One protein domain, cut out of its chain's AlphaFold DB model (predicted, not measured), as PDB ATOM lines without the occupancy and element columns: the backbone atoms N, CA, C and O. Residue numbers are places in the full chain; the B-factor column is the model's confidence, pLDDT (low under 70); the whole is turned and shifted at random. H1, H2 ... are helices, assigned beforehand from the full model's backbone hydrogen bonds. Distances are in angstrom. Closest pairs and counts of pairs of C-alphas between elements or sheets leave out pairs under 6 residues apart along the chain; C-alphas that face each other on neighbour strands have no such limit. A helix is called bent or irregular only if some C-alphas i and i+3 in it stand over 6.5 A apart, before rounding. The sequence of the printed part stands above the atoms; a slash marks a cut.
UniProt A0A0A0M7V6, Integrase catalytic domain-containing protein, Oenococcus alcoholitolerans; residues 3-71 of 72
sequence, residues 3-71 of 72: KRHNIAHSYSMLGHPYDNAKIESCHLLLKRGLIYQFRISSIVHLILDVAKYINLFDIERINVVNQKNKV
ATOM      1  N   LYS A   3     192.372 119.790 250.433       87.12
ATOM      2  CA  LYS A   3     193.081 119.183 251.581       87.12
ATOM      3  C   LYS A   3     194.608 119.150 251.410       87.12
ATOM      4  O   LYS A   3     195.325 119.295 252.386       87.12
ATOM      5  N   ARG A   4     195.107 119.005 250.171       95.06
ATOM      6  CA  ARG A   4     196.555 119.015 249.875       95.06
ATOM      7  C   ARG A   4     197.197 120.383 250.115       95.06
ATOM      8  O   ARG A   4     198.385 120.441 250.378       95.06
ATOM      9  N   HIS A   5     196.410 121.452 250.028       93.69
ATOM     10  CA  HIS A   5     196.852 122.830 250.242       93.69
ATOM     11  C   HIS A   5     196.418 123.366 251.614       93.69
ATOM     12  O   HIS A   5     196.516 124.560 251.859       93.69
ATOM     13  N   ASN A   6     195.910 122.495 252.495       92.19
ATOM     14  CA  ASN A   6     195.387 122.854 253.813       92.19
ATOM     15  C   ASN A   6     194.286 123.938 253.780       92.19
ATOM     16  O   ASN A   6     194.157 124.746 254.694       92.19
ATOM     17  N   ILE A   7     193.488 123.953 252.707       93.25
ATOM     18  CA  ILE A   7     192.367 124.882 252.542       93.25
ATOM     19  C   ILE A   7     191.087 124.189 253.009       93.25
ATOM     20  O   ILE A   7     190.713 123.134 252.481       93.25
ATOM     21  N   ALA A   8     190.407 124.793 253.984       90.44
ATOM     22  CA  ALA A   8     189.090 124.355 254.423       90.44
ATOM     23  C   ALA A   8     188.039 124.671 253.351       90.44
ATOM     24  O   ALA A   8     188.024 125.756 252.769       90.44
ATOM     25  N   HIS A   9     187.148 123.716 253.086       85.75
ATOM     26  CA  HIS A   9     186.038 123.944 252.173       85.75
ATOM     27  C   HIS A   9     184.926 124.693 252.911       85.75
ATOM     28  O   HIS A   9     184.387 124.175 253.887       85.75
ATOM     29  N   SER A  10     184.554 125.879 252.428       83.31
ATOM     30  CA  SER A  10     183.345 126.578 252.871       83.31
ATOM     31  C   SER A  10     182.220 126.241 251.902       83.31
ATOM     32  O   SER A  10     182.318 126.559 250.719       83.31
ATOM     33  N   TYR A  11     181.192 125.538 252.369       82.06
ATOM     34  CA  TYR A  11     179.964 125.347 251.600       82.06
ATOM     35  C   TYR A  11     178.976 126.440 251.983       82.06
ATOM     36  O   TYR A  11     178.765 126.682 253.169       82.06
ATOM     37  N   SER A  12     178.369 127.074 250.986       85.25
ATOM     38  CA  SER A  12     177.222 127.952 251.201       85.25
ATOM     39  C   SER A  12     176.060 127.135 251.752       85.25
ATOM     40  O   SER A  12     175.833 125.996 251.322       85.25
ATOM     41  N   MET A  13     175.332 127.690 252.713       87.75
ATOM     42  CA  MET A  13     174.205 126.995 253.321       87.75
ATOM     43  C   MET A  13     172.985 127.031 252.391       87.75
ATOM     44  O   MET A  13     172.707 128.022 251.712       87.75
ATOM     45  N   LEU A  14     172.222 125.937 252.359       87.56
ATOM     46  CA  LEU A  14     170.982 125.882 251.587       87.56
ATOM     47  C   LEU A  14     169.993 126.931 252.116       87.56
ATOM     48  O   LEU A  14     169.715 126.966 253.309       87.56
ATOM     49  N   GLY A  15     169.454 127.769 251.229       89.75
ATOM     50  CA  GLY A  15     168.546 128.858 251.606       89.75
ATOM     51  C   GLY A  15     169.243 130.153 252.041       89.75
ATOM     52  O   GLY A  15     168.555 131.109 252.391       89.75
ATOM     53  N   HIS A  16     170.578 130.222 251.965       87.25
ATOM     54  CA  HIS A  16     171.365 131.410 252.308       87.25
ATOM     55  C   HIS A  16     172.009 132.035 251.056       87.25
ATOM     56  O   HIS A  16     173.209 131.888 250.823       87.25
ATOM     57  N   PRO A  17     171.237 132.765 250.224       84.69
ATOM     58  CA  PRO A  17     171.752 133.358 248.984       84.69
ATOM     59  C   PRO A  17     172.887 134.367 249.233       84.69
ATOM     60  O   PRO A  17     173.749 134.571 248.379       84.69
ATOM     61  N   TYR A  18     172.934 134.965 250.427       88.69
ATOM     62  CA  TYR A  18     173.950 135.945 250.801       88.69
ATOM     63  C   TYR A  18     175.373 135.377 250.866       88.69
ATOM     64  O   TYR A  18     176.324 136.126 250.639       88.69
ATOM     65  N   ASP A  19     175.529 134.070 251.083       90.81
ATOM     66  CA  ASP A  19     176.840 133.409 251.109       90.81
ATOM     67  C   ASP A  19     177.561 133.547 249.758       90.81
ATOM     68  O   ASP A  19     178.779 133.728 249.696       90.81
ATOM     69  N   ASN A  20     176.789 133.558 248.664       90.44
ATOM     70  CA  ASN A  20     177.290 133.716 247.300       90.44
ATOM     71  C   ASN A  20     177.201 135.159 246.783       90.44
ATOM     72  O   ASN A  20     177.701 135.449 245.694       90.44
ATOM     73  N   ALA A  21     176.622 136.091 247.547       90.62
ATOM     74  CA  ALA A  21     176.325 137.440 247.059       90.62
ATOM     75  C   ALA A  21     177.561 138.169 246.507       90.62
ATOM     76  O   ALA A  21     177.462 138.921 245.537       90.62
ATOM     77  N   LYS A  22     178.746 137.927 247.080       88.38
ATOM     78  CA  LYS A  22     179.999 138.536 246.603       88.38
ATOM     79  C   LYS A  22     180.378 138.073 245.196       88.38
ATOM     80  O   LYS A  22     180.715 138.909 244.358       88.38
ATOM     81  N   ILE A  23     180.321 136.768 244.922       89.56
ATOM     82  CA  ILE A  23     180.662 136.241 243.595       89.56
ATOM     83  C   ILE A  23     179.561 136.562 242.578       89.56
ATOM     84  O   ILE A  23     179.857 136.917 241.440       89.56
ATOM     85  N   GLU A  24     178.295 136.554 242.997       93.12
ATOM     86  CA  GLU A  24     177.174 136.966 242.146       93.12
ATOM     87  C   GLU A  24     177.256 138.446 241.758       93.12
ATOM     88  O   GLU A  24     177.091 138.789 240.587       93.12
ATOM     89  N   SER A  25     177.593 139.321 242.708       91.56
ATOM     90  CA  SER A  25     177.847 140.739 242.441       91.56
ATOM     91  C   SER A  25     179.008 140.924 241.457       91.56
ATOM     92  O   SER A  25     178.887 141.686 240.497       91.56
ATOM     93  N   CYS A  26     180.093 140.160 241.621       88.75
ATOM     94  CA  CYS A  26     181.213 140.161 240.678       88.75
ATOM     95  C   CYS A  26     180.769 139.758 239.258       88.75
ATOM     96  O   CYS A  26     181.054 140.468 238.292       88.75
ATOM     97  N   HIS A  27     179.992 138.678 239.122       91.50
ATOM     98  CA  HIS A  27     179.442 138.260 237.830       91.50
ATOM     99  C   HIS A  27     178.530 139.323 237.202       91.50
ATOM    100  O   HIS A  27     178.556 139.509 235.984       91.50
ATOM    101  N   LEU A  28     177.723 140.024 238.002       94.38
ATOM    102  CA  LEU A  28     176.862 141.105 237.515       94.38
ATOM    103  C   LEU A  28     177.674 142.277 236.959       94.38
ATOM    104  O   LEU A  28     177.313 142.804 235.905       94.38
ATOM    105  N   LEU A  29     178.770 142.655 237.625       91.44
ATOM    106  CA  LEU A  29     179.676 143.702 237.145       91.44
ATOM    107  C   LEU A  29     180.317 143.316 235.809       91.44
ATOM    108  O   LEU A  29     180.234 144.092 234.859       91.44
ATOM    109  N   LEU A  30     180.852 142.096 235.696       91.88
ATOM    110  CA  LEU A  30     181.423 141.591 234.442       91.88
ATOM    111  C   LEU A  30     180.381 141.591 233.312       91.88
ATOM    112  O   LEU A  30     180.642 142.070 232.208       91.88
ATOM    113  N   LYS A  31     179.177 141.075 233.580       92.88
ATOM    114  CA  LYS A  31     178.108 141.005 232.575       92.88
ATOM    115  C   LYS A  31     177.690 142.390 232.093       92.88
ATOM    116  O   LYS A  31     177.613 142.613 230.890       92.88
ATOM    117  N   ARG A  32     177.449 143.323 233.019       94.25
ATOM    118  CA  ARG A  32     177.007 144.688 232.695       94.25
ATOM    119  C   ARG A  32     178.102 145.553 232.081       94.25
ATOM    120  O   ARG A  32     177.777 146.408 231.265       94.25
ATOM    121  N   GLY A  33     179.351 145.370 232.499       89.50
ATOM    122  CA  GLY A  33     180.490 146.165 232.042       89.50
ATOM    123  C   GLY A  33     181.100 145.671 230.733       89.50
ATOM    124  O   GLY A  33     181.659 146.474 229.995       89.50
ATOM    125  N   LEU A  34     180.981 144.374 230.434       90.94
ATOM    126  CA  LEU A  34     181.614 143.757 229.269       90.94
ATOM    127  C   LEU A  34     180.593 143.015 228.397       90.94
ATOM    128  O   LEU A  34     180.289 143.446 227.289       90.94
ATOM    129  N   ILE A  35     180.027 141.918 228.901       91.44
ATOM    130  CA  ILE A  35     179.285 140.950 228.068       91.44
ATOM    131  C   ILE A  35     178.071 141.567 227.365       91.44
ATOM    132  O   ILE A  35     177.800 141.245 226.215       91.44
ATOM    133  N   TYR A  36     177.331 142.438 228.049       93.38
ATOM    134  CA  TYR A  36     176.133 143.066 227.488       93.38
ATOM    135  C   TYR A  36     176.431 144.319 226.660       93.38
ATOM    136  O   TYR A  36     175.572 144.742 225.895       93.38
ATOM    137  N   GLN A  37     177.621 144.908 226.800       91.69
ATOM    138  CA  GLN A  37     177.997 146.132 226.084       91.69
ATOM    139  C   GLN A  37     178.603 145.835 224.713       91.69
ATOM    140  O   GLN A  37     178.444 146.617 223.778       91.69
ATOM    141  N   PHE A  38     179.300 144.705 224.582       89.44
ATOM    142  CA  PHE A  38     180.055 144.378 223.379       89.44
ATOM    143  C   PHE A  38     179.472 143.166 222.663       89.44
ATOM    144  O   PHE A  38     179.131 142.150 223.268       89.44
ATOM    145  N   ARG A  39     179.408 143.244 221.332       89.81
ATOM    146  CA  ARG A  39     179.043 142.094 220.508       89.81
ATOM    147  C   ARG A  39     180.231 141.142 220.422       89.81
ATOM    148  O   ARG A  39     181.224 141.434 219.765       89.81
ATOM    149  N   ILE A  40     180.102 139.983 221.054       87.44
ATOM    150  CA  ILE A  40     181.125 138.939 221.037       87.44
ATOM    151  C   ILE A  40     180.959 138.097 219.768       87.44
ATOM    152  O   ILE A  40     179.932 137.448 219.576       87.44
ATOM    153  N   SER A  41     181.969 138.100 218.902       88.81
ATOM    154  CA  SER A  41     181.988 137.323 217.652       88.81
ATOM    155  C   SER A  41     182.902 136.096 217.706       88.81
ATOM    156  O   SER A  41     182.810 135.226 216.845       88.81
ATOM    157  N   SER A  42     183.779 136.007 218.711       94.44
ATOM    158  CA  SER A  42     184.745 134.919 218.858       94.44
ATOM    159  C   SER A  42     185.021 134.618 220.325       94.44
ATOM    160  O   SER A  42     185.258 135.520 221.131       94.44
ATOM    161  N   ILE A  43     185.049 133.328 220.654       94.38
ATOM    162  CA  ILE A  43     185.347 132.852 222.005       94.38
ATOM    163  C   ILE A  43     186.784 133.175 222.434       94.38
ATOM    164  O   ILE A  43     187.025 133.448 223.605       94.38
ATOM    165  N   VAL A  44     187.730 133.220 221.490       96.62
ATOM    166  CA  VAL A  44     189.132 133.563 221.780       96.62
ATOM    167  C   VAL A  44     189.244 135.020 222.227       96.62
ATOM    168  O   VAL A  44     189.882 135.313 223.236       96.62
ATOM    169  N   HIS A  45     188.573 135.926 221.513       93.31
ATOM    170  CA  HIS A  45     188.532 137.342 221.876       93.31
ATOM    171  C   HIS A  45     187.821 137.552 223.215       93.31
ATOM    172  O   HIS A  45     188.329 138.281 224.059       93.31
ATOM    173  N   LEU A  46     186.725 136.826 223.463       94.19
ATOM    174  CA  LEU A  46     186.032 136.866 224.749       94.19
ATOM    175  C   LEU A  46     186.945 136.496 225.925       94.19
ATOM    176  O   LEU A  46     186.955 137.196 226.934       94.19
ATOM    177  N   ILE A  47     187.709 135.407 225.807       95.44
ATOM    178  CA  ILE A  47     188.633 134.974 226.865       95.44
ATOM    179  C   ILE A  47     189.671 136.068 227.139       95.44
ATOM    180  O   ILE A  47     189.921 136.402 228.299       95.44
ATOM    181  N   LEU A  48     190.242 136.652 226.081       94.81
ATOM    182  CA  LEU A  48     191.227 137.722 226.204       94.81
ATOM    183  C   LEU A  48     190.635 138.974 226.866       94.81
ATOM    184  O   LEU A  48     191.269 139.564 227.740       94.81
ATOM    185  N   ASP A  49     189.428 139.373 226.475       92.75
ATOM    186  CA  ASP A  49     188.777 140.576 226.994       92.75
ATOM    187  C   ASP A  49     188.340 140.406 228.454       92.75
ATOM    188  O   ASP A  49     188.531 141.318 229.259       92.75
ATOM    189  N   VAL A  50     187.854 139.221 228.839       93.62
ATOM    190  CA  VAL A  50     187.569 138.896 230.247       93.62
ATOM    191  C   VAL A  50     188.852 138.924 231.080       93.62
ATOM    192  O   VAL A  50     188.865 139.528 232.151       93.62
ATOM    193  N   ALA A  51     189.948 138.335 230.589       93.06
ATOM    194  CA  ALA A  51     191.229 138.352 231.295       93.06
ATOM    195  C   ALA A  51     191.765 139.781 231.482       93.06
ATOM    196  O   ALA A  51     192.241 140.132 232.563       93.06
ATOM    197  N   LYS A  52     191.657 140.635 230.457       90.88
ATOM    198  CA  LYS A  52     192.009 142.061 230.558       90.88
ATOM    199  C   LYS A  52     191.133 142.791 231.572       90.88
ATOM    200  O   LYS A  52     191.660 143.552 232.378       90.88
ATOM    201  N   TYR A  53     189.823 142.550 231.550       89.69
ATOM    202  CA  TYR A  53     188.883 143.183 232.471       89.69
ATOM    203  C   TYR A  53     189.189 142.825 233.932       89.69
ATOM    204  O   TYR A  53     189.225 143.711 234.782       89.69
ATOM    205  N   ILE A  54     189.465 141.548 234.218       89.75
ATOM    206  CA  ILE A  54     189.849 141.093 235.563       89.75
ATOM    207  C   ILE A  54     191.166 141.746 235.998       89.75
ATOM    208  O   ILE A  54     191.218 142.331 237.075       89.75
ATOM    209  N   ASN A  55     192.193 141.732 235.138       88.56
ATOM    210  CA  ASN A  55     193.479 142.367 235.443       88.56
ATOM    211  C   ASN A  55     193.333 143.864 235.753       88.56
ATOM    212  O   ASN A  55     193.936 144.354 236.704       88.56
ATOM    213  N   LEU A  56     192.518 144.589 234.979       82.88
ATOM    214  CA  LEU A  56     192.231 145.998 235.248       82.88
ATOM    215  C   LEU A  56     191.574 146.171 236.624       82.88
ATOM    216  O   LEU A  56     191.976 147.041 237.393       82.88
ATOM    217  N   PHE A  57     190.597 145.324 236.953       77.06
ATOM    218  CA  PHE A  57     189.887 145.383 238.229       77.06
ATOM    219  C   PHE A  57     190.808 145.111 239.425       77.06
ATOM    220  O   PHE A  57     190.701 145.786 240.453       77.06
ATOM    221  N   ASP A  58     191.730 144.156 239.285       78.44
ATOM    222  CA  ASP A  58     192.703 143.805 240.319       78.44
ATOM    223  C   ASP A  58     193.745 144.912 240.515       78.44
ATOM    224  O   ASP A  58     194.012 145.298 241.654       78.44
ATOM    225  N   ILE A  59     194.280 145.490 239.434       75.31
ATOM    226  CA  ILE A  59     195.253 146.593 239.502       75.31
ATOM    227  C   ILE A  59     194.623 147.836 240.144       75.31
ATOM    228  O   ILE A  59     195.190 148.389 241.089       75.31
ATOM    229  N   GLU A  60     193.438 148.251 239.693       67.75
ATOM    230  CA  GLU A  60     192.729 149.417 240.236       67.75
ATOM    231  C   GLU A  60     192.399 149.229 241.726       67.75
ATOM    232  O   GLU A  60     192.681 150.102 242.551       67.75
ATOM    233  N   ARG A  61     191.876 148.060 242.126       63.41
ATOM    234  CA  ARG A  61     191.550 147.801 243.539       63.41
ATOM    235  C   ARG A  61     192.777 147.689 244.435       63.41
ATOM    236  O   ARG A  61     192.738 148.211 245.551       63.41
ATOM    237  N   ILE A  62     193.829 147.000 243.997       61.84
ATOM    238  CA  ILE A  62     195.068 146.868 244.777       61.84
ATOM    239  C   ILE A  62     195.707 148.246 244.956       61.84
ATOM    240  O   ILE A  62     196.110 148.591 246.066       61.84
ATOM    241  N   ASN A  63     195.720 149.074 243.910       64.50
ATOM    242  CA  ASN A  63     196.250 150.433 243.987       64.50
ATOM    243  C   ASN A  63     195.437 151.324 244.934       64.50
ATOM    244  O   ASN A  63     196.032 152.038 245.741       64.50
ATOM    245  N   VAL A  64     194.104 151.233 244.924       64.19
ATOM    246  CA  VAL A  64     193.242 151.968 245.869       64.19
ATOM    247  C   VAL A  64     193.489 151.534 247.321       64.19
ATOM    248  O   VAL A  64     193.546 152.380 248.214       64.19
ATOM    249  N   VAL A  65     193.663 150.236 247.585       61.09
ATOM    250  CA  VAL A  65     193.986 149.737 248.937       61.09
ATOM    251  C   VAL A  65     195.385 150.189 249.371       61.09
ATOM    252  O   VAL A  65     195.552 150.686 250.484       61.09
ATOM    253  N   ASN A  66     196.374 150.099 248.483       59.66
ATOM    254  CA  ASN A  66     197.743 150.536 248.756       59.66
ATOM    255  C   ASN A  66     197.849 152.049 248.985       59.66
ATOM    256  O   ASN A  66     198.678 152.484 249.782       59.66
ATOM    257  N   GLN A  67     197.014 152.857 248.327       59.62
ATOM    258  CA  GLN A  67     196.914 154.288 248.608       59.62
ATOM    259  C   GLN A  67     196.340 154.532 250.003       59.62
ATOM    260  O   GLN A  67     196.942 155.283 250.758       59.62
ATOM    261  N   LYS A  68     195.255 153.854 250.399       58.53
ATOM    262  CA  LYS A  68     194.672 154.003 251.747       58.53
ATOM    263  C   LYS A  68     195.641 153.614 252.867       58.53
ATOM    264  O   LYS A  68     195.676 154.291 253.886       58.53
ATOM    265  N   ASN A  69     196.469 152.592 252.653       55.72
ATOM    266  CA  ASN A  69     197.475 152.155 253.625       55.72
ATOM    267  C   ASN A  69     198.679 153.108 253.755       55.72
ATOM    268  O   ASN A  69     199.437 152.982 254.706       55.72
ATOM    269  N   LYS A  70     198.884 154.039 252.811       54.28
ATOM    270  CA  LYS A  70     199.931 155.073 252.897       54.28
ATOM    271  C   LYS A  70     199.486 156.340 253.637       54.28
ATOM    272  O   LYS A  70     200.331 157.178 253.924       54.28
ATOM    273  N   VAL A  71     198.184 156.504 253.886       55.47
ATOM    274  CA  VAL A  71     197.604 157.681 254.569       55.47
ATOM    275  C   VAL A  71     197.184 157.345 256.012       55.47
ATOM    276  O   VAL A  71     196.560 158.171 256.671       55.47
TER     277      VAL A  71
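Overview. This is residues 3 to 71 of the 72 residues of the protein "Integrase catalytic domain-containing protein" of Oenococcus alcoholitolerans (UniProt A0A0A0M7V6). Two helices make an open V, in which the last part of H1 meets the first part of H2, near the link between them, and the two arms spread from there. Residues 55 to 71, most of them in H2, stick out as one free arm, and an extended tail, residues 3 to 16, leads into the far end of H1. The printed part has 69 residues, with two named helices in the order H1, H2 and no named strand; the class is all helix. It is only just loose, close to extended, with a radius of gyration of the C-alphas of 16.4 A, and spans 40 by 39 by 28 A.

Along the chain. Residues 3 to 16 hold no named element. H1, residues 17 to 35, begins at C-alpha 17 (171.752, 133.358, 248.984) and is 23.5 A long. It is irregular, with C-alphas 19 and 22 7.5 A apart, and has a kink of 40 degrees near residue 24. H2, residues 43 to 68, is 37.7 A long and ends at C-alpha 68 (194.672, 154.003, 251.747).

Arrangement. H1 and H2 touch, H1 with residues 30 to 34 alone and H2 with residues 50 to 53 alone. Their closest C-alphas, those of Leu 34 and Val 50, are 7.7 A apart. The helices run opposite ways at a steep tilt of 64 degrees. Every O i to N i+4 pair is within hydrogen-bond range in H2, and 13 of 15 are in H1.

Size, cuts and confidence. The two C-alphas farthest apart, those of Ser 41 and Val 71, are 45.0 A apart. The printed part has no cut. The link from H1 to H2, 7 residues, is short. Residues 3 to 9 stand free, as do residues 21 to 29 of H1. The mean pLDDT of the printed part is 84.7; residues 60 to 71 are under 70.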